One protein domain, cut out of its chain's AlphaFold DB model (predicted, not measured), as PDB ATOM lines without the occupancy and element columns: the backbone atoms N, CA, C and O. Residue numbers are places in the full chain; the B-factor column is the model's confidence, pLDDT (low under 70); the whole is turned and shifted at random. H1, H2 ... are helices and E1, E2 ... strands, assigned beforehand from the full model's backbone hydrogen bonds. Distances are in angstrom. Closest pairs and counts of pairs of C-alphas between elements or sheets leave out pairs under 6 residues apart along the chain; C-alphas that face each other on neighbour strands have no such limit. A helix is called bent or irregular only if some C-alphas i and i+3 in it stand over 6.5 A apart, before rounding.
ATOM      1  N   ALA A  22     128.079 116.627 154.012       89.38
ATOM      2  CA  ALA A  22     127.269 115.682 154.777       89.38
ATOM      3  C   ALA A  22     127.425 115.892 156.290       89.38
ATOM      4  O   ALA A  22     126.432 115.844 157.024       89.38
ATOM      5  N   ARG A  23     128.646 116.190 156.748       89.62
ATOM      6  CA  ARG A  23     128.931 116.464 158.155       89.62
ATOM      7  C   ARG A  23     128.301 117.769 158.614       89.62
ATOM      8  O   ARG A  23     127.617 117.765 159.638       89.62
ATOM      9  N   LEU A  24     128.432 118.841 157.833       90.38
ATOM     10  CA  LEU A  24     127.799 120.129 158.128       90.38
ATOM     11  C   LEU A  24     126.275 119.981 158.251       90.38
ATOM     12  O   LEU A  24     125.670 120.474 159.208       90.38
ATOM     13  N   ILE A  25     125.634 119.250 157.336       90.75
ATOM     14  CA  ILE A  25     124.194 118.964 157.419       90.75
ATOM     15  C   ILE A  25     123.869 118.104 158.653       90.75
ATOM     16  O   ILE A  25     122.887 118.376 159.348       90.75
ATOM     17  N   GLY A  26     124.679 117.083 158.939       89.19
ATOM     18  CA  GLY A  26     124.505 116.185 160.082       89.19
ATOM     19  C   GLY A  26     124.589 116.906 161.428       89.19
ATOM     20  O   GLY A  26     123.711 116.732 162.274       89.19
ATOM     21  N   GLN A  27     125.576 117.791 161.599       87.81
ATOM     22  CA  GLN A  27     125.731 118.630 162.792       87.81
ATOM     23  C   GLN A  27     124.500 119.505 163.036       87.81
ATOM     24  O   GLN A  27     124.044 119.636 164.167       87.81
ATOM     25  N   SER A  28     123.905 120.065 161.983       87.19
ATOM     26  CA  SER A  28     122.683 120.861 162.127       87.19
ATOM     27  C   SER A  28     121.440 120.033 162.457       87.19
ATOM     28  O   SER A  28     120.455 120.585 162.929       87.19
ATOM     29  N   LYS A  29     121.469 118.710 162.280       87.25
ATOM     30  CA  LYS A  29     120.370 117.806 162.656       87.25
ATOM     31  C   LYS A  29     120.558 117.161 164.032       87.25
ATOM     32  O   LYS A  29     119.656 116.451 164.484       87.25
ATOM     33  N   SER A  30     121.691 117.367 164.702       84.69
ATOM     34  CA  SER A  30     121.999 116.692 165.969       84.69
ATOM     35  C   SER A  30     121.225 117.276 167.156       84.69
ATOM     36  O   SER A  30     120.775 116.521 168.014       84.69
ATOM     37  N   SER A  31     120.991 118.593 167.181       84.94
ATOM     38  CA  SER A  31     120.264 119.278 168.258       84.94
ATOM     39  C   SER A  31     118.826 119.636 167.872       84.94
ATOM     40  O   SER A  31     118.512 119.855 166.703       84.94
ATOM     41  N   GLN A  32     117.927 119.750 168.857       86.25
ATOM     42  CA  GLN A  32     116.524 120.126 168.618       86.25
ATOM     43  C   GLN A  32     116.399 121.505 167.946       86.25
ATOM     44  O   GLN A  32     115.647 121.662 166.984       86.25
ATOM     45  N   LYS A  33     117.167 122.500 168.415       85.62
ATOM     46  CA  LYS A  33     117.192 123.849 167.823       85.62
ATOM     47  C   LYS A  33     117.796 123.841 166.415       85.62
ATOM     48  O   LYS A  33     117.296 124.547 165.539       85.62
ATOM     49  N   GLY A  34     118.824 123.021 166.182       86.00
ATOM     50  CA  GLY A  34     119.391 122.796 164.854       86.00
ATOM     51  C   GLY A  34     118.366 122.193 163.889       86.00
ATOM     52  O   GLY A  34     118.169 122.726 162.798       86.00
ATOM     53  N   ARG A  35     117.628 121.152 164.309       89.06
ATOM     54  CA  ARG A  35     116.565 120.523 163.502       89.06
ATOM     55  C   ARG A  35     115.491 121.523 163.096       89.06
ATOM     56  O   ARG A  35     115.208 121.651 161.914       89.06
ATOM     57  N   GLN A  36     114.983 122.318 164.039       90.50
ATOM     58  CA  GLN A  36     113.997 123.365 163.737       90.50
ATOM     59  C   GLN A  36     114.505 124.359 162.683       90.50
ATOM     60  O   GLN A  36     113.755 124.796 161.810       90.50
ATOM     61  N   ARG A  37     115.788 124.728 162.752       89.44
ATOM     62  CA  ARG A  37     116.424 125.608 161.767       89.44
ATOM     63  C   ARG A  37     116.566 124.930 160.412       89.44
ATOM     64  O   ARG A  37     116.269 125.558 159.395       89.44
ATOM     65  N   TYR A  38     117.010 123.676 160.408       91.62
ATOM     66  CA  TYR A  38     117.099 122.862 159.210       91.62
ATOM     67  C   TYR A  38     115.726 122.781 158.544       91.62
ATOM     68  O   TYR A  38     115.613 123.108 157.371       91.62
ATOM     69  N   ASP A  39     114.661 122.469 159.273       91.81
ATOM     70  CA  ASP A  39     113.310 122.354 158.719       91.81
ATOM     71  C   ASP A  39     112.799 123.680 158.147       91.81
ATOM     72  O   ASP A  39     112.245 123.710 157.052       91.81
ATOM     73  N   ARG A  40     113.092 124.808 158.805       92.12
ATOM     74  CA  ARG A  40     112.730 126.148 158.311       92.12
ATOM     75  C   ARG A  40     113.456 126.576 157.031       92.12
ATOM     76  O   ARG A  40     113.023 127.547 156.416       92.12
ATOM     77  N   ARG A  41     114.515 125.879 156.599       93.06
ATOM     78  CA  ARG A  41     115.269 126.219 155.372       93.06
ATOM     79  C   ARG A  41     114.385 126.266 154.122       93.06
ATOM     80  O   ARG A  41     114.644 127.062 153.231       93.06
ATOM     81  N   VAL A  42     113.335 125.440 154.074       91.75
ATOM     82  CA  VAL A  42     112.441 125.303 152.909       91.75
ATOM     83  C   VAL A  42     111.563 126.533 152.675       91.75
ATOM     84  O   VAL A  42     110.940 126.643 151.628       91.75
ATOM     85  N   LYS A  43     111.519 127.461 153.638       91.75
ATOM     86  CA  LYS A  43     110.825 128.746 153.498       91.75
ATOM     87  C   LYS A  43     111.621 129.783 152.708       91.75
ATOM     88  O   LYS A  43     111.123 130.870 152.449       91.75
ATOM     89  N   SER A  44     112.871 129.478 152.381       92.12
ATOM     90  CA  SER A  44     113.735 130.315 151.556       92.12
ATOM     91  C   SER A  44     114.007 129.603 150.236       92.12
ATOM     92  O   SER A  44     113.918 128.376 150.151       92.12
ATOM     93  N   SER A  45     114.344 130.363 149.198       92.38
ATOM     94  CA  SER A  45     114.644 129.807 147.876       92.38
ATOM     95  C   SER A  45     115.992 130.291 147.364       92.38
ATOM     96  O   SER A  45     116.460 131.372 147.712       92.38
ATOM     97  N   VAL A  46     116.646 129.447 146.567       92.00
ATOM     98  CA  VAL A  46     117.904 129.791 145.902       92.00
ATOM     99  C   VAL A  46     117.577 130.388 144.546       92.00
ATOM    100  O   VAL A  46     116.701 129.887 143.835       92.00
ATOM    101  N   ALA A  47     118.297 131.438 144.178       83.06
ATOM    102  CA  ALA A  47     118.100 132.092 142.906       83.06
ATOM    103  C   ALA A  47     118.421 131.153 141.724       83.06
ATOM    104  O   ALA A  47     119.340 130.331 141.768       83.06
ATOM    105  N   ASN A  48     117.623 131.236 140.661       82.19
ATOM    106  CA  ASN A  48     117.543 130.192 139.635       82.19
ATOM    107  C   ASN A  48     118.109 130.602 138.264       82.19
ATOM    108  O   ASN A  48     118.072 129.800 137.322       82.19
ATOM    109  N   THR A  49     118.640 131.820 138.128       85.75
ATOM    110  CA  THR A  49     119.125 132.336 136.840       85.75
ATOM    111  C   THR A  49     120.636 132.186 136.709       85.75
ATOM    112  O   THR A  49     121.372 132.368 137.670       85.75
ATOM    113  N   VAL A  50     121.122 131.878 135.502       85.19
ATOM    114  CA  VAL A  50     122.567 131.707 135.238       85.19
ATOM    115  C   VAL A  50     123.344 132.999 135.513       85.19
ATOM    116  O   VAL A  50     124.411 132.936 136.103       85.19
ATOM    117  N   LYS A  51     122.771 134.163 135.165       86.06
ATOM    118  CA  LYS A  51     123.408 135.485 135.316       86.06
ATOM    119  C   LYS A  51     123.803 135.805 136.765       86.06
ATOM    120  O   LYS A  51     124.739 136.555 137.003       86.06
ATOM    121  N   GLN A  52     123.094 135.240 137.741       85.44
ATOM    122  CA  GLN A  52     123.388 135.456 139.160       85.44
ATOM    123  C   GLN A  52     124.688 134.789 139.620       85.44
ATOM    124  O   GLN A  52     125.156 135.091 140.709       85.44
ATOM    125  N   TYR A  53     125.278 133.925 138.791       89.62
ATOM    126  CA  TYR A  53     126.510 133.195 139.082       89.62
ATOM    127  C   TYR A  53     127.702 133.717 138.266       89.62
ATOM    128  O   TYR A  53     128.666 132.988 138.051       89.62
ATOM    129  N   ASN A  54     127.644 134.963 137.786       87.38
ATOM    130  CA  ASN A  54     128.697 135.542 136.943       87.38
ATOM    131  C   ASN A  54     129.894 136.068 137.742       87.38
ATOM    132  O   ASN A  54     130.919 136.378 137.153       87.38
ATOM    133  N   SER A  55     129.787 136.128 139.069       87.50
ATOM    134  CA  SER A  55     130.844 136.573 139.986       87.50
ATOM    135  C   SER A  55     131.802 135.445 140.397       87.50
ATOM    136  O   SER A  55     132.323 135.443 141.509       87.50
ATOM    137  N   ILE A  56     132.012 134.456 139.523       91.56
ATOM    138  CA  ILE A  56     132.979 133.379 139.762       91.56
ATOM    139  C   ILE A  56     134.370 133.887 139.396       91.56
ATOM    140  O   ILE A  56     134.596 134.342 138.279       91.56
ATOM    141  N   ASP A  57     135.307 133.749 140.326       90.75
ATOM    142  CA  ASP A  57     136.721 133.986 140.063       90.75
ATOM    143  C   ASP A  57     137.311 132.798 139.289       90.75
ATOM    144  O   ASP A  57     137.529 131.714 139.839       90.75
ATOM    145  N   MET A  58     137.533 132.993 137.989       92.38
ATOM    146  CA  MET A  58     138.057 131.948 137.115       92.38
ATOM    147  C   MET A  58     139.557 131.732 137.340       92.38
ATOM    148  O   MET A  58     140.022 130.615 137.121       92.38
ATOM    149  N   ASN A  59     140.309 132.739 137.816       89.31
ATOM    150  CA  ASN A  59     141.715 132.540 138.193       89.31
ATOM    151  C   ASN A  59     141.799 131.563 139.361       89.31
ATOM    152  O   ASN A  59     142.511 130.570 139.253       89.31
ATOM    153  N   LYS A  60     141.018 131.780 140.424       90.50
ATOM    154  CA  LYS A  60     140.978 130.837 141.555       90.50
ATOM    155  C   LYS A  60     140.545 129.442 141.124       90.50
ATOM    156  O   LYS A  60     141.143 128.461 141.550       90.50
ATOM    157  N   LEU A  61     139.570 129.347 140.220       93.44
ATOM    158  CA  LEU A  61     139.108 128.056 139.719       93.44
ATOM    159  C   LEU A  61     140.189 127.296 138.939       93.44
ATOM    160  O   LEU A  61     140.389 126.119 139.196       93.44
ATOM    161  N   PHE A  62     140.851 127.925 137.964       93.31
ATOM    162  CA  PHE A  62     141.749 127.203 137.051       93.31
ATOM    163  C   PHE A  62     143.226 127.231 137.466       93.31
ATOM    164  O   PHE A  62     143.975 126.357 137.042       93.31
ATOM    165  N   LYS A  63     143.662 128.215 138.264       91.00
ATOM    166  CA  LYS A  63     145.049 128.313 138.760       91.00
ATOM    167  C   LYS A  63     145.210 127.704 140.152       91.00
ATOM    168  O   LYS A  63     146.219 127.058 140.407       91.00
ATOM    169  N   GLU A  64     144.237 127.910 141.041       91.06
ATOM    170  CA  GLU A  64     144.308 127.461 142.445       91.06
ATOM    171  C   GLU A  64     143.437 126.227 142.728       91.06
ATOM    172  O   GLU A  64     143.480 125.692 143.828       91.06
ATOM    173  N   ASP A  65     142.651 125.775 141.747       92.94
ATOM    174  CA  ASP A  65     141.660 124.703 141.880       92.94
ATOM    175  C   ASP A  65     140.606 124.940 142.975       92.94
ATOM    176  O   ASP A  65     140.071 124.005 143.569       92.94
ATOM    177  N   ILE A  66     140.276 126.209 143.244       92.06
ATOM    178  CA  ILE A  66     139.287 126.610 144.248       92.06
ATOM    179  C   ILE A  66     138.101 127.271 143.554       92.06
ATOM    180  O   ILE A  66     138.175 128.401 143.064       92.06
ATOM    181  N   LEU A  67     136.946 126.608 143.588       94.44
ATOM    182  CA  LEU A  67     135.697 127.201 143.139       94.44
ATOM    183  C   LEU A  67     135.054 127.983 144.284       94.44
ATOM    184  O   LEU A  67     134.621 127.389 145.265       94.44
ATOM    185  N   THR A  68     134.917 129.301 144.131       94.00
ATOM    186  CA  THR A  68     134.129 130.152 145.038       94.00
ATOM    187  C   THR A  68     132.898 130.694 144.325       94.00
ATOM    188  O   THR A  68     133.001 131.289 143.255       94.00
ATOM    189  N   VAL A  69     131.723 130.499 144.925       93.94
ATOM    190  CA  VAL A  69     130.435 130.898 144.351       93.94
ATOM    191  C   VAL A  69     129.639 131.709 145.362       93.94
ATOM    192  O   VAL A  69     129.359 131.242 146.466       93.94
ATOM    193  N   ASN A  70     129.214 132.903 144.951       94.56
ATOM    194  CA  ASN A  70     128.211 133.683 145.664       94.56
ATOM    195  C   ASN A  70     126.816 133.291 145.162       94.56
ATOM    196  O   ASN A  70     126.515 133.363 143.972       94.56
ATOM    197  N   ILE A  71     125.965 132.856 146.080       94.44
ATOM    198  CA  ILE A  71     124.650 132.288 145.805       94.44
ATOM    199  C   ILE A  71     123.608 133.192 146.451       94.44
ATOM    200  O   ILE A  71     123.549 133.319 147.677       94.44
ATOM    201  N   ASN A  72     122.767 133.805 145.621       94.44
ATOM    202  CA  ASN A  72     121.665 134.630 146.099       94.44
ATOM    203  C   ASN A  72     120.563 133.738 146.682       94.44
ATOM    204  O   ASN A  72     120.085 132.800 146.034       94.44
ATOM    205  N   VAL A  73     120.170 134.035 147.916       94.25
ATOM    206  CA  VAL A  73     119.118 133.338 148.653       94.25
ATOM    207  C   VAL A  73     118.027 134.333 149.010       94.25
ATOM    208  O   VAL A  73     118.257 135.255 149.790       94.25
ATOM    209  N   ASN A  74     116.828 134.082 148.495       93.44
ATOM    210  CA  ASN A  74     115.643 134.860 148.814       93.44
ATOM    211  C   ASN A  74     115.081 134.332 150.136       93.44
ATOM    212  O   ASN A  74     114.581 133.198 150.216       93.44
ATOM    213  N   GLY A  75     115.256 135.118 151.194       89.06
ATOM    214  CA  GLY A  75     114.774 134.799 152.529       89.06
ATOM    215  C   GLY A  75     113.282 135.078 152.703       89.06
ATOM    216  O   GLY A  75     112.594 135.519 151.795       89.06
ATOM    217  N   GLU A  76     112.775 134.832 153.913       87.94
ATOM    218  CA  GLU A  76     111.387 135.183 154.272       87.94
ATOM    219  C   GLU A  76     111.172 136.703 154.360       87.94
ATOM    220  O   GLU A  76     110.058 137.178 154.178       87.94
ATOM    221  N   THR A  77     112.230 137.452 154.682       86.06
ATOM    222  CA  THR A  77     112.175 138.900 154.935       86.06
ATOM    223  C   THR A  77     113.087 139.709 154.027       86.06
ATOM    224  O   THR A  77     112.680 140.763 153.565       86.06
ATOM    225  N   ASN A  78     114.305 139.225 153.783       92.00
ATOM    226  CA  ASN A  78     115.328 139.920 153.007       92.00
ATOM    227  C   ASN A  78     116.040 138.933 152.082       92.00
ATOM    228  O   ASN A  78     116.006 137.719 152.318       92.00
ATOM    229  N   ASP A  79     116.757 139.472 151.105       93.81
ATOM    230  CA  ASP A  79     117.678 138.713 150.269       93.81
ATOM    231  C   ASP A  79     119.070 138.667 150.904       93.81
ATOM    232  O   ASP A  79     119.548 139.633 151.505       93.81
ATOM    233  N   TYR A  80     119.726 137.517 150.785       94.81
ATOM    234  CA  TYR A  80     121.035 137.258 151.373       94.81
ATOM    235  C   TYR A  80     121.984 136.661 150.340       94.81
ATOM    236  O   TYR A  80     121.566 135.979 149.407       94.81
ATOM    237  N   ILE A  81     123.280 136.841 150.575       95.06
ATOM    238  CA  ILE A  81     124.335 136.164 149.822       95.06
ATOM    239  C   ILE A  81     124.895 135.045 150.695       95.06
ATOM    240  O   ILE A  81     125.274 135.268 151.850       95.06
ATOM    241  N   VAL A  82     124.921 133.832 150.151       95.81
ATOM    242  CA  VAL A  82     125.634 132.684 150.714       95.81
ATOM    243  C   VAL A  82     126.843 132.415 149.835       95.81
ATOM    244  O   VAL A  82     126.689 132.181 148.643       95.81
ATOM    245  N   ARG A  83     128.037 132.428 150.413       95.94
ATOM    246  CA  ARG A  83     129.269 132.078 149.713       95.94
ATOM    247  C   ARG A  83     129.643 130.641 150.039       95.94
ATOM    248  O   ARG A  83     129.756 130.285 151.212       95.94
ATOM    249  N   ILE A  84     129.843 129.839 149.003       94.88
ATOM    250  CA  ILE A  84     130.339 128.467 149.099       94.88
ATOM    251  C   ILE A  84     131.678 128.394 148.381       94.88
ATOM    252  O   ILE A  84     131.776 128.873 147.250       94.88
ATOM    253  N   SER A  85     132.667 127.770 149.016       94.56
ATOM    254  CA  SER A  85     133.947 127.459 148.386       94.56
ATOM    255  C   SER A  85     134.295 125.987 148.573       94.56
ATOM    256  O   SER A  85     134.089 125.447 149.657       94.56
ATOM    257  N   PHE A  86     134.786 125.337 147.522       94.06
ATOM    258  CA  PHE A  86     135.292 123.961 147.559       94.06
ATOM    259  C   PHE A  86     136.313 123.757 146.435       94.06
ATOM    260  O   PHE A  86     136.284 124.486 145.440       94.06
ATOM    261  N   GLY A  87     137.217 122.796 146.614       91.38
ATOM    262  CA  GLY A  87     138.282 122.497 145.654       91.38
ATOM    263  C   GLY A  87     138.080 121.195 144.881       91.38
ATOM    264  O   GLY A  87     136.977 120.639 144.856       91.38
ATOM    265  N   GLY A  88     139.153 120.723 144.243       89.19
ATOM    266  CA  GLY A  88     139.225 119.415 143.586       89.19
ATOM    267  C   GLY A  88     138.555 119.365 142.213       89.19
ATOM    268  O   GLY A  88     138.313 118.284 141.674       89.19
ATOM    269  N   PHE A  89     138.187 120.511 141.633       92.44
ATOM    270  CA  PHE A  89     137.445 120.536 140.373       92.44
ATOM    271  C   PHE A  89     138.281 119.987 139.211       92.44
ATOM    272  O   PHE A  89     137.758 119.207 138.412       92.44
ATOM    273  N   SER A  90     139.550 120.380 139.128       92.44
ATOM    274  CA  SER A  90     140.477 120.067 138.038       92.44
ATOM    275  C   SER A  90     140.745 118.566 137.950       92.44
ATOM    276  O   SER A  90     140.609 117.971 136.880       92.44
ATOM    277  N   ASP A  91     141.007 117.916 139.080       92.75
ATOM    278  CA  ASP A  91     141.221 116.467 139.120       92.75
ATOM    279  C   ASP A  91     139.944 115.703 138.741       92.75
ATOM    280  O   ASP A  91     139.954 114.793 137.903       92.75
ATOM    281  N   LEU A  92     138.799 116.131 139.282       94.19
ATOM    282  CA  LEU A  92     137.513 115.495 139.014       94.19
ATOM    283  C   LEU A  92     137.071 115.651 137.556       94.19
ATOM    284  O   LEU A  92     136.500 114.713 136.990       94.19
ATOM    285  N   ILE A  93     137.313 116.805 136.925       95.44
ATOM    286  CA  ILE A  93     136.958 117.004 135.516       95.44
ATOM    287  C   ILE A  93     137.873 116.201 134.589       95.44
ATOM    288  O   ILE A  93     137.377 115.608 133.629       95.44
ATOM    289  N   GLN A  94     139.167 116.095 134.901       94.56
ATOM    290  CA  GLN A  94     140.101 115.260 134.145       94.56
ATOM    291  C   GLN A  94     139.674 113.788 134.164       94.56
ATOM    292  O   GLN A  94     139.660 113.123 133.122       94.56
ATOM    293  N   ASP A  95     139.266 113.281 135.325       94.12
ATOM    294  CA  ASP A  95     138.744 111.923 135.470       94.12
ATOM    295  C   ASP A  95     137.450 111.702 134.682       94.12
ATOM    296  O   ASP A  95     137.280 110.670 134.022       94.12
ATOM    297  N   GLU A  96     136.538 112.674 134.701       94.19
ATOM    298  CA  GLU A  96     135.300 112.619 133.923       94.19
ATOM    299  C   GLU A  96     135.553 112.642 132.410       94.19
ATOM    300  O   GLU A  96     134.894 111.910 131.669       94.19
ATOM    301  N   ILE A  97     136.535 113.415 131.942       94.19
ATOM    302  CA  ILE A  97     136.930 113.464 130.528       94.19
ATOM    303  C   ILE A  97     137.558 112.141 130.088       94.19
ATOM    304  O   ILE A  97     137.213 111.632 129.018       94.19
ATOM    305  N   LYS A  98     138.447 111.551 130.900       92.44
ATOM    306  CA  LYS A  98     139.053 110.238 130.612       92.44
ATOM    307  C   LYS A  98     137.974 109.162 130.470       92.44
ATOM    308  O   LYS A  98     137.998 108.397 129.507       92.44
ATOM    309  N   ARG A  99     136.979 109.152 131.366       90.12
ATOM    310  CA  ARG A  99     135.818 108.243 131.291       90.12
ATOM    311  C   ARG A  99     134.921 108.522 130.083       90.12
ATOM    312  O   ARG A  99     134.349 107.595 129.521       90.12
ATOM    313  N   GLY A 100     134.797 109.788 129.686       86.25
ATOM    314  CA  GLY A 100     133.961 110.252 128.575       86.25
ATOM    315  C   GLY A 100     134.599 110.168 127.184       86.25
ATOM    316  O   GLY A 100     134.059 110.751 126.244       86.25
ATOM    317  N   GLY A 101     135.745 109.495 127.028       85.44
ATOM    318  CA  GLY A 101     136.418 109.355 125.731       85.44
ATOM    319  C   GLY A 101     137.144 110.620 125.259       85.44
ATOM    320  O   GLY A 101     137.237 110.868 124.059       85.44
ATOM    321  N   GLY A 102     137.629 111.450 126.188       86.19
ATOM    322  CA  GLY A 102     138.471 112.611 125.884       86.19
ATOM    323  C   GLY A 102     137.718 113.883 125.486       86.19
ATOM    324  O   GLY A 102     138.351 114.884 125.154       86.19
ATOM    325  N   LYS A 103     136.380 113.875 125.522       88.12
ATOM    326  CA  LYS A 103     135.550 115.031 125.157       88.12
ATOM    327  C   LYS A 103     135.070 115.781 126.396       88.12
ATOM    328  O   LYS A 103     134.495 115.183 127.300       88.12
ATOM    329  N   LEU A 104     135.257 117.100 126.395       91.62
ATOM    330  CA  LEU A 104     134.662 117.988 127.388       91.62
ATOM    331  C   LEU A 104     133.217 118.303 126.990       91.62
ATOM    332  O   LEU A 104     132.966 118.917 125.951       91.62
ATOM    333  N   ASP A 105     132.266 117.907 127.830       91.44
ATOM    334  CA  ASP A 105     130.864 118.278 127.695       91.44
ATOM    335  C   ASP A 105     130.308 118.870 129.000       91.44
ATOM    336  O   ASP A 105     130.892 118.760 130.081       91.44
ATOM    337  N   LEU A 106     129.140 119.516 128.908       93.31
ATOM    338  CA  LEU A 106     128.484 120.112 130.075       93.31
ATOM    339  C   LEU A 106     128.191 119.063 131.161       93.31
ATOM    340  O   LEU A 106     128.201 119.380 132.348       93.31
ATOM    341  N   ARG A 107     127.931 117.807 130.775       93.75
ATOM    342  CA  ARG A 107     127.624 116.735 131.728       93.75
ATOM    343  C   ARG A 107     128.852 116.343 132.548       93.75
ATOM    344  O   ARG A 107     128.692 116.116 133.743       93.75
ATOM    345  N   ALA A 108     130.039 116.301 131.948       95.38
ATOM    346  CA  ALA A 108     131.299 116.081 132.647       95.38
ATOM    347  C   ALA A 108     131.535 117.175 133.695       95.38
ATOM    348  O   ALA A 108     131.777 116.855 134.856       95.38
ATOM    349  N   ILE A 109     131.333 118.449 133.330       96.50
ATOM    350  CA  ILE A 109     131.462 119.587 134.260       96.50
ATOM    351  C   ILE A 109     130.460 119.470 135.415       96.50
ATOM    352  O   ILE A 109     130.841 119.603 136.575       96.50
ATOM    353  N   ILE A 110     129.187 119.164 135.131       96.06
ATOM    354  CA  ILE A 110     128.173 118.960 136.180       96.06
ATOM    355  C   ILE A 110     128.588 117.827 137.126       96.06
ATOM    356  O   ILE A 110     128.500 117.991 138.342       96.06
ATOM    357  N   ARG A 111     129.032 116.679 136.597       95.06
ATOM    358  CA  ARG A 111     129.430 115.528 137.423       95.06
ATOM    359  C   ARG A 111     130.651 115.840 138.281       95.06
ATOM    360  O   ARG A 111     130.622 115.504 139.461       95.06
ATOM    361  N   ALA A 112     131.660 116.511 137.726       95.69
ATOM    362  CA  ALA A 112     132.843 116.940 138.467       95.69
ATOM    363  C   ALA A 112     132.465 117.870 139.630       95.69
ATOM    364  O   ALA A 112     132.792 117.583 140.777       95.69
ATOM    365  N   LEU A 113     131.665 118.909 139.374       96.06
ATOM    366  CA  LEU A 113     131.233 119.847 140.416       96.06
ATOM    367  C   LEU A 113     130.368 119.192 141.497       96.06
ATOM    368  O   LEU A 113     130.526 119.483 142.679       96.06
ATOM    369  N   VAL A 114     129.444 118.305 141.112       94.62
ATOM    370  CA  VAL A 114     128.607 117.575 142.076       94.62
ATOM    371  C   VAL A 114     129.452 116.628 142.925       94.62
ATOM    372  O   VAL A 114     129.163 116.480 144.111       94.62
ATOM    373  N   LYS A 115     130.469 115.976 142.355       93.31
ATOM    374  CA  LYS A 115     131.400 115.142 143.125       93.31
ATOM    375  C   LYS A 115     132.205 115.988 144.102       93.31
ATOM    376  O   LYS A 115     132.136 115.693 145.289       93.31
ATOM    377  N   GLY A 116     132.821 117.073 143.629       91.81
ATOM    378  CA  GLY A 116     133.623 117.974 144.459       91.81
ATOM    379  C   GLY A 116     132.818 118.488 145.643       91.81
ATOM    380  O   GLY A 116     133.164 118.260 146.792       91.81
ATOM    381  N   PHE A 117     131.623 119.014 145.383       93.44
ATOM    382  CA  PHE A 117     130.745 119.517 146.438       93.44
ATOM    383  C   PHE A 117     130.273 118.462 147.462       93.44
ATOM    384  O   PHE A 117     129.841 118.809 148.562       93.44
ATOM    385  N   ASN A 118     130.269 117.174 147.107       90.06
ATOM    386  CA  ASN A 118     129.821 116.105 148.004       90.06
ATOM    387  C   ASN A 118     130.962 115.388 148.730       90.06
ATOM    388  O   ASN A 118     130.712 114.845 149.807       90.06
ATOM    389  N   GLN A 119     132.143 115.312 148.115       86.75
ATOM    390  CA  GLN A 119     133.276 114.516 148.590       86.75
ATOM    391  C   GLN A 119     134.338 115.376 149.270       86.75
ATOM    392  O   GLN A 119     134.902 114.925 150.262       86.75
ATOM    393  N   GLU A 120     134.543 116.597 148.779       85.75
ATOM    394  CA  GLU A 120     135.568 117.511 149.272       85.75
ATOM    395  C   GLU A 120     135.063 118.371 150.434       85.75
ATOM    396  O   GLU A 120     133.874 118.383 150.798       85.75
ATOM    397  N   ASP A 121     135.998 119.131 150.991       89.19
ATOM    398  CA  ASP A 121     135.715 120.152 151.982       89.19
ATOM    399  C   ASP A 121     134.916 121.311 151.422       89.19
ATOM    400  O   ASP A 121     135.175 121.835 150.335       89.19
ATOM    401  N   VAL A 122     133.938 121.732 152.220       91.88
ATOM    402  CA  VAL A 122     133.038 122.816 151.857       91.88
ATOM    403  C   VAL A 122     133.142 123.930 152.881       91.88
ATOM    404  O   VAL A 122     132.704 123.807 154.024       91.88
ATOM    405  N   TYR A 123     133.637 125.068 152.418       94.00
ATOM    406  CA  TYR A 123     133.713 126.299 153.182       94.00
ATOM    407  C   TYR A 123     132.459 127.131 152.932       94.00
ATOM    408  O   TYR A 123     131.990 127.269 151.797       94.00
ATOM    409  N   VAL A 124     131.899 127.708 153.991       95.12
ATOM    410  CA  VAL A 124     130.617 128.414 153.945       95.12
ATOM    411  C   VAL A 124     130.699 129.775 154.618       95.12
ATOM    412  O   VAL A 124     131.366 129.966 155.632       95.12
ATOM    413  N   TRP A 125     129.940 130.719 154.082       96.38
ATOM    414  CA  TRP A 125     129.714 132.021 154.685       96.38
ATOM    415  C   TRP A 125     128.338 132.536 154.276       96.38
ATOM    416  O   TRP A 125     127.829 132.213 153.204       96.38
ATOM    417  N   CYS A 126     127.698 133.334 155.126       96.38
ATOM    418  CA  CYS A 126     126.432 133.970 154.789       96.38
ATOM    419  C   CYS A 126     126.356 135.389 155.342       96.38
ATOM    420  O   CYS A 126     126.729 135.641 156.486       96.38
ATOM    421  N   ALA A 127     125.784 136.290 154.545       95.75
ATOM    422  CA  ALA A 127     125.586 137.690 154.899       95.75
ATOM    423  C   ALA A 127     124.504 137.928 155.974       95.75
ATOM    424  O   ALA A 127     124.338 139.056 156.426       95.75
ATOM    425  N   CYS A 128     123.730 136.912 156.377       94.50
ATOM    426  CA  CYS A 128     122.639 137.115 157.331       94.50
ATOM    427  C   CYS A 128     123.135 137.315 158.773       94.50
ATOM    428  O   CYS A 128     124.108 136.692 159.210       94.50
ATOM    429  N   ASP A 129     122.394 138.104 159.551       93.25
ATOM    430  CA  ASP A 129     122.709 138.382 160.960       93.25
ATOM    431  C   ASP A 129     122.793 137.115 161.815       93.25
ATOM    432  O   ASP A 129     123.625 136.996 162.711       93.25
ATOM    433  N   ASP A 130     121.956 136.126 161.514       92.44
ATOM    434  CA  ASP A 130     121.976 134.851 162.219       92.44
ATOM    435  C   ASP A 130     123.309 134.110 162.018       92.44
ATOM    436  O   ASP A 130     123.850 133.572 162.981       92.44
ATOM    437  N   PHE A 131     123.894 134.143 160.814       94.75
ATOM    438  CA  PHE A 131     125.243 133.619 160.586       94.75
ATOM    439  C   PHE A 131     126.282 134.476 161.301       94.75
ATOM    440  O   PHE A 131     127.042 133.955 162.119       94.75
ATOM    441  N   ARG A 132     126.249 135.793 161.064       93.00
ATOM    442  CA  ARG A 132     127.197 136.767 161.615       93.00
ATOM    443  C   ARG A 132     127.349 136.657 163.129       93.00
ATOM    444  O   ARG A 132     128.470 136.615 163.623       93.00
ATOM    445  N   TYR A 133     126.238 136.599 163.862       92.19
ATOM    446  CA  TYR A 133     126.257 136.653 165.324       92.19
ATOM    447  C   TYR A 133     126.270 135.286 166.008       92.19
ATOM    448  O   TYR A 133     126.603 135.233 167.189       92.19
ATOM    449  N   ARG A 134     125.867 134.193 165.341       92.81
ATOM    450  CA  ARG A 134     125.735 132.870 165.991       92.81
ATOM    451  C   ARG A 134     126.699 131.814 165.476       92.81
ATOM    452  O   ARG A 134     127.037 130.910 166.235       92.81
ATOM    453  N   PHE A 135     127.111 131.894 164.215       94.25
ATOM    454  CA  PHE A 135     127.859 130.819 163.558       94.25
ATOM    455  C   PHE A 135     129.239 131.259 163.083       94.25
ATOM    456  O   PHE A 135     130.147 130.443 163.092       94.25
ATOM    457  N   HIS A 136     129.438 132.531 162.741       94.31
ATOM    458  CA  HIS A 136     130.656 132.993 162.073       94.31
ATOM    459  C   HIS A 136     131.946 132.703 162.860       94.31
ATOM    460  O   HIS A 136     132.918 132.190 162.302       94.31
ATOM    461  N   ALA A 137     131.928 132.941 164.174       92.38
ATOM    462  CA  ALA A 137     133.063 132.634 165.040       92.38
ATOM    463  C   ALA A 137     133.321 131.129 165.184       92.38
ATOM    464  O   ALA A 137     134.467 130.698 165.264       92.38
ATOM    465  N   TRP A 138     132.264 130.313 165.173       92.00
ATOM    466  CA  TRP A 138     132.385 128.856 165.212       92.00
ATOM    467  C   TRP A 138     132.863 128.280 163.883       92.00
ATOM    468  O   TRP A 138     133.702 127.392 163.895       92.00
ATOM    469  N   ALA A 139     132.396 128.821 162.758       92.12
ATOM    470  CA  ALA A 139     132.876 128.471 161.426       92.12
ATOM    471  C   ALA A 139     134.356 128.806 161.246       92.12
ATOM    472  O   ALA A 139     135.102 128.013 160.689       92.12
ATOM    473  N   THR A 140     134.793 129.948 161.784       92.19
ATOM    474  CA  THR A 140     136.212 130.324 161.806       92.19
ATOM    475  C   THR A 140     137.015 129.389 162.710       92.19
ATOM    476  O   THR A 140     138.060 128.892 162.315       92.19
ATOM    477  N   LYS A 141     136.520 129.100 163.921       90.38
ATOM    478  CA  LYS A 141     137.214 128.226 164.880       90.38
ATOM    479  C   LYS A 141     137.335 126.773 164.405       90.38
ATOM    480  O   LYS A 141     138.296 126.102 164.763       90.38
ATOM    481  N   ASN A 142     136.349 126.295 163.655       88.94
ATOM    482  CA  ASN A 142     136.292 124.935 163.127       88.94
ATOM    483  C   ASN A 142     136.809 124.839 161.680       88.94
ATOM    484  O   ASN A 142     136.653 123.787 161.074       88.94
ATOM    485  N   ASP A 143     137.391 125.917 161.150       89.94
ATOM    486  CA  ASP A 143     138.088 125.959 159.860       89.94
ATOM    487  C   ASP A 143     137.236 125.606 158.625       89.94
ATOM    488  O   ASP A 143     137.660 124.891 157.728       89.94
ATOM    489  N   TYR A 144     136.002 126.119 158.567       91.75
ATOM    490  CA  TYR A 144     135.133 125.978 157.385       91.75
ATOM    491  C   TYR A 144     134.519 127.312 156.932       91.75
ATOM    492  O   TYR A 144     133.489 127.351 156.260       91.75
ATOM    493  N   ASN A 145     135.117 128.446 157.304       91.88
ATOM    494  CA  ASN A 145     134.642 129.770 156.894       91.88
ATOM    495  C   ASN A 145     135.189 130.155 155.507       91.88
ATOM    496  O   ASN A 145     136.396 130.154 155.311       91.88
ATOM    497  N   SER A 146     134.320 130.549 154.568       90.50
ATOM    498  CA  SER A 146     134.728 131.084 153.247       90.50
ATOM    499  C   SER A 146     134.810 132.621 153.192       90.50
ATOM    500  O   SER A 146     135.070 133.214 152.139       90.50
ATOM    501  N   GLY A 147     134.528 133.293 154.312       89.38
ATOM    502  CA  GLY A 147     134.588 134.744 154.462       89.38
ATOM    503  C   GLY A 147     135.803 135.225 155.255       89.38
ATOM    504  O   GLY A 147     136.733 134.477 155.542       89.38
ATOM    505  N   VAL A 148     135.779 136.505 155.635       89.44
ATOM    506  CA  VAL A 148     136.797 137.077 156.528       89.44
ATOM    507  C   VAL A 148     136.679 136.418 157.908       89.44
ATOM    508  O   VAL A 148     135.579 136.437 158.463       89.44
ATOM    509  N   PRO A 149     137.770 135.874 158.480       90.50
ATOM    510  CA  PRO A 149     137.758 135.274 159.810       90.50
ATOM    511  C   PRO A 149     137.150 136.191 160.877       90.50
ATOM    512  O   PRO A 149     137.469 137.377 160.961       90.50
ATOM    513  N   GLU A 150     136.295 135.627 161.727       88.88
ATOM    514  CA  GLU A 150     135.690 136.321 162.864       88.88
ATOM    515  C   GLU A 150     136.083 135.619 164.156       88.88
ATOM    516  O   GLU A 150     135.761 134.453 164.370       88.88
ATOM    517  N   PHE A 151     136.753 136.346 165.044       88.19
ATOM    518  CA  PHE A 151     137.247 135.799 166.306       88.19
ATOM    519  C   PHE A 151     136.415 136.237 167.512       88.19
ATOM    520  O   PHE A 151     136.646 135.758 168.623       88.19
ATOM    521  N   ARG A 152     135.427 137.127 167.331       87.88
ATOM    522  CA  ARG A 152     134.551 137.548 168.430       87.88
ATOM    523  C   ARG A 152     133.605 136.404 168.811       87.88
ATOM    524  O   ARG A 152     132.745 136.037 168.012       87.88
ATOM    525  N   PRO A 153     133.704 135.843 170.027       85.94
ATOM    526  CA  PRO A 153     132.897 134.694 170.413       85.94
ATOM    527  C   PRO A 153     131.412 135.054 170.537       85.94
ATOM    528  O   PRO A 153     131.049 136.128 171.022       85.94
ATOM    529  N   ALA A 154     130.542 134.106 170.191       86.12
ATOM    530  CA  ALA A 154     129.088 134.235 170.290       86.12
ATOM    531  C   ALA A 154     128.574 134.045 171.736       86.12
ATOM    532  O   ALA A 154     127.737 133.183 171.993       86.12
ATOM    533  N   LYS A 155     129.065 134.853 172.691       80.12
ATOM    534  CA  LYS A 155     128.868 134.674 174.151       80.12
ATOM    535  C   LYS A 155     127.408 134.618 174.623       80.12
ATOM    536  O   LYS A 155     127.147 134.082 175.692       80.12
ATOM    537  N   ILE A 156     126.471 135.193 173.870       84.25
ATOM    538  CA  ILE A 156     125.045 135.259 174.243       84.25
ATOM    539  C   ILE A 156     124.202 134.354 173.345       84.25
ATOM    540  O   ILE A 156     123.292 133.665 173.793       84.25
ATOM    541  N   THR A 157     124.479 134.371 172.048       83.38
ATOM    542  CA  THR A 157     123.563 133.852 171.030       83.38
ATOM    543  C   THR A 157     123.832 132.393 170.656       83.38
ATOM    544  O   THR A 157     122.904 131.711 170.222       83.38
ATOM    545  N   ASN A 158     125.074 131.918 170.807       87.06
ATOM    546  CA  ASN A 158     125.486 130.522 170.625       87.06
ATOM    547  C   ASN A 158     126.789 130.234 171.411       87.06
ATOM    548  O   ASN A 158     127.814 129.927 170.795       87.06
ATOM    549  N   PRO A 159     126.792 130.381 172.751       86.69
ATOM    550  CA  PRO A 159     128.018 130.294 173.551       86.69
ATOM    551  C   PRO A 159     128.676 128.913 173.529       86.69
ATOM    552  O   PRO A 159     129.896 128.836 173.613       86.69
ATOM    553  N   ASP A 160     127.887 127.850 173.348       86.56
ATOM    554  CA  ASP A 160     128.340 126.456 173.476       86.56
ATOM    555  C   ASP A 160     128.345 125.688 172.144       86.56
ATOM    556  O   ASP A 160     128.397 124.460 172.127       86.56
ATOM    557  N   ASN A 161     128.225 126.388 171.010       86.00
ATOM    558  CA  ASN A 161     128.107 125.786 169.675       86.00
ATOM    559  C   ASN A 161     126.986 124.729 169.528       86.00
ATOM    560  O   ASN A 161     127.117 123.750 168.795       86.00
ATOM    561  N   SER A 162     125.865 124.893 170.231       84.62
ATOM    562  CA  SER A 162     124.799 123.877 170.301       84.62
ATOM    563  C   SER A 162     123.725 124.017 169.210       84.62
ATOM    564  O   SER A 162     122.807 123.196 169.111       84.62
ATOM    565  N   LEU A 163     123.811 125.055 168.371       85.81
ATOM    566  CA  LEU A 163     122.786 125.398 167.376       85.81
ATOM    567  C   LEU A 163     122.971 124.746 165.995       85.81
ATOM    568  O   LEU A 163     122.153 125.003 165.107       85.81
ATOM    569  N   GLY A 164     123.998 123.915 165.822       87.50
ATOM    570  CA  GLY A 164     124.356 123.300 164.544       87.50
ATOM    571  C   GLY A 164     125.531 123.999 163.861       87.50
ATOM    572  O   GLY A 164     126.187 124.851 164.451       87.50
ATOM    573  N   SER A 165     125.777 123.634 162.604       89.06
ATOM    574  CA  SER A 165     126.914 124.133 161.821       89.06
ATOM    575  C   SER A 165     126.684 125.519 161.227       89.06
ATOM    576  O   SER A 165     127.620 126.280 161.031       89.06
ATOM    577  N   SER A 166     125.447 125.878 160.877       92.94
ATOM    578  CA  SER A 166     125.222 127.098 160.099       92.94
ATOM    579  C   SER A 166     123.784 127.616 160.150       92.94
ATOM    580  O   SER A 166     122.868 126.987 160.689       92.94
ATOM    581  N   CYS A 167     123.581 128.814 159.592       94.44
ATOM    582  CA  CYS A 167     122.269 129.439 159.483       94.44
ATOM    583  C   CYS A 167     121.365 128.688 158.486       94.44
ATOM    584  O   CYS A 167     121.819 127.896 157.660       94.44
ATOM    585  N   LYS A 168     120.058 128.984 158.501       94.50
ATOM    586  CA  LYS A 168     119.089 128.311 157.614       94.50
ATOM    587  C   LYS A 168     119.403 128.481 156.116       94.50
ATOM    588  O   LYS A 168     119.109 127.580 155.341       94.50
ATOM    589  N   HIS A 169     120.002 129.607 155.716       95.75
ATOM    590  CA  HIS A 169     120.320 129.903 154.313       95.75
ATOM    591  C   HIS A 169     121.483 129.048 153.802       95.75
ATOM    592  O   HIS A 169     121.395 128.483 152.717       95.75
ATOM    593  N   VAL A 170     122.534 128.874 154.612       95.94
ATOM    594  CA  VAL A 170     123.630 127.949 154.287       95.94
ATOM    595  C   VAL A 170     123.096 126.524 154.201       95.94
ATOM    596  O   VAL A 170     123.374 125.829 153.234       95.94
ATOM    597  N   LEU A 171     122.248 126.098 155.143       94.81
ATOM    598  CA  LEU A 171     121.649 124.757 155.112       94.81
ATOM    599  C   LEU A 171     120.750 124.521 153.892       94.81
ATOM    600  O   LEU A 171     120.693 123.400 153.387       94.81
ATOM    601  N   LEU A 172     120.054 125.554 153.410       95.56
ATOM    602  CA  LEU A 172     119.309 125.492 152.153       95.56
ATOM    603  C   LEU A 172     120.252 125.216 150.975       95.56
ATOM    604  O   LEU A 172     119.992 124.297 150.200       95.56
ATOM    605  N   VAL A 173     121.338 125.984 150.866       95.06
ATOM    606  CA  VAL A 173     122.336 125.856 149.794       95.06
ATOM    607  C   VAL A 173     123.062 124.514 149.860       95.06
ATOM    608  O   VAL A 173     123.180 123.837 148.843       95.06
ATOM    609  N   LEU A 174     123.464 124.077 151.057       94.25
ATOM    610  CA  LEU A 174     124.062 122.763 151.272       94.25
ATOM    611  C   LEU A 174     123.103 121.645 150.860       94.25
ATOM    612  O   LEU A 174     123.518 120.671 150.248       94.25
ATOM    613  N   ASN A 175     121.805 121.757 151.139       92.06
ATOM    614  CA  ASN A 175     120.846 120.705 150.798       92.06
ATOM    615  C   ASN A 175     120.409 120.707 149.316       92.06
ATOM    616  O   ASN A 175     119.842 119.714 148.864       92.06
ATOM    617  N   ASN A 176     120.636 121.788 148.569       89.94
ATOM    618  CA  ASN A 176     120.130 121.962 147.208       89.94
ATOM    619  C   ASN A 176     121.274 121.978 146.185       89.94
ATOM    620  O   ASN A 176     122.098 122.875 146.221       89.94
ATOM    621  N   ASN A 177     121.275 121.055 145.220       88.94
ATOM    622  CA  ASN A 177     122.313 120.988 144.179       88.94
ATOM    623  C   ASN A 177     121.924 121.712 142.873       88.94
ATOM    624  O   ASN A 177     122.697 121.718 141.918       88.94
ATOM    625  N   ALA A 178     120.734 122.312 142.785       90.00
ATOM    626  CA  ALA A 178     120.236 122.905 141.539       90.00
ATOM    627  C   ALA A 178     121.098 124.080 141.043       90.00
ATOM    628  O   ALA A 178     121.237 124.276 139.833       90.00
ATOM    629  N   TRP A 179     121.706 124.839 141.960       92.88
ATOM    630  CA  TRP A 179     122.605 125.944 141.619       92.88
ATOM    631  C   TRP A 179     123.880 125.457 140.912       92.88
ATOM    632  O   TRP A 179     124.365 126.137 140.009       92.88
ATOM    633  N   ILE A 180     124.356 124.240 141.210       93.94
ATOM    634  CA  ILE A 180     125.546 123.643 140.578       93.94
ATOM    635  C   ILE A 180     125.356 123.511 139.065       93.94
ATOM    636  O   ILE A 180     126.276 123.770 138.297       93.94
ATOM    637  N   ILE A 181     124.146 123.183 138.603       93.44
ATOM    638  CA  ILE A 181     123.838 123.068 137.168       93.44
ATOM    639  C   ILE A 181     124.009 124.424 136.460       93.44
ATOM    640  O   ILE A 181     124.446 124.495 135.307       93.44
ATOM    641  N   LYS A 182     123.659 125.518 137.146       93.69
ATOM    642  CA  LYS A 182     123.799 126.879 136.616       93.69
ATOM    643  C   LYS A 182     125.263 127.296 136.586       93.69
ATOM    644  O   LYS A 182     125.716 127.745 135.538       93.69
ATOM    645  N   VAL A 183     126.004 127.039 137.662       95.00
ATOM    646  CA  VAL A 183     127.459 127.249 137.731       95.00
ATOM    647  C   VAL A 183     128.190 126.463 136.638       95.00
ATOM    648  O   VAL A 183     128.993 127.033 135.907       95.00
ATOM    649  N   ALA A 184     127.832 125.194 136.426       95.75
ATOM    650  CA  ALA A 184     128.394 124.371 135.357       95.75
ATOM    651  C   ALA A 184     128.174 124.988 133.968       95.75
ATOM    652  O   ALA A 184     129.046 124.920 133.105       95.75
TER     653      ALA A 184
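What this domain is: This is residues 22 to 184 of the 280 residues of an uncharacterized protein of Methanobrevibacter sp (UniProt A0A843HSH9). What is the main picture? A long strand hairpin, E1 and E2, with short E3 beside E2, makes a small sheet covered on one face by H9 and, towards one end, by H6; H1 and H2 pack on H9, farther from the sheet. H5 and H6 reach to one end of the elongated body, and the turn at residues 153 to 160 lies at the other. What are the make-up and size? The printed part has 163 residues with ten named helices and three named strands, in the order H1 H2 H3 H4 E1 E2 H5 H6 E3 H7 H8 H9 H10; the class is mixed, and the sheet E1 E2 E3 is antiparallel. It is compact, with a radius of gyration of the C-alphas of 16.3 A and spans of 55 by 29 by 27 A.

How they stand to each other: How is the sheet paired? E1, residues 66 to 74, and E2, residues 79 to 87, form an antiparallel hairpin, with N 69 and O 84 within hydrogen-bond range at 2.8 A. E2 is also antiparallel to E3, residues 123 to 126, with N 83 and O 125 within range at 2.8 A. What is on the sheet? H9, residues 168 to 175, has a height over the sheet of 8.5 A and is over E2, slantwise at 40 degrees on the local plane; only just not over E1, it has 2 C-alphas falling there. H6, residues 106 to 119, is on the same face, giving two layers, helices over a sheet; its closest C-alpha pair with E2 is Phe 117 and Phe 86, 6.5 A. H3, residues 50 to 53, H4, residues 58 to 63, H7, residues 129 to 134, H8, residues 136 to 141, and H10, residues 178 to 184, only graze the sheet. Which helices meet? H2, residues 32 to 43, touches H9 about perpendicular at 78 degrees, with the C-alphas of Arg 41 and Lys 168 closest at 4.9 A, through its residues 37 to 42 alone; H1, residues 22 to 30, touches H2 only at the corner, with the C-alphas of Ser 28 and Gly 34 closest at 4.7 A. H5, residues 89 to 99, touches H6 at a steep tilt of 53 degrees, opposite ways, with the C-alphas of Leu 92 and Ala 112 closest at 4.9 A. H10 touches H6, with the C-alphas of Ile 110 and Ala 184 closest at 5.5 A. How do the helix backbones run? Each O i to N i+4 pair is within hydrogen-bond range in H1, H4, H5, H6, H7, H8 and H9, against 6 of 8 in H2 and 2 of 3 in H10; H3 is too short for such a pair.

Where its parts are: Where are the anchor points? H1 begins at C-alpha 22, (127.269, 115.682, 154.777), and H10 ends at C-alpha 184, (128.394, 124.371, 135.357). How long are the longer elements? From first to last C-alpha E1 measures 25.5 A, E2 26.6 A, H6 19.9 A, H2 18.3 A and H5 15.4 A. H2 is irregular, but only just: C-alphas 39 and 42 are 6.6 A apart.

The domain as a whole: How far does it reach? The two C-alphas farthest apart are those of Gly 101 and Ile 156, 56.2 A. Is the printed part unbroken and well predicted? The printed part has no cut, and its long link is H8 to H9, residues 142 to 167. Its mean pLDDT is 91.1, and no printed residue is under 70.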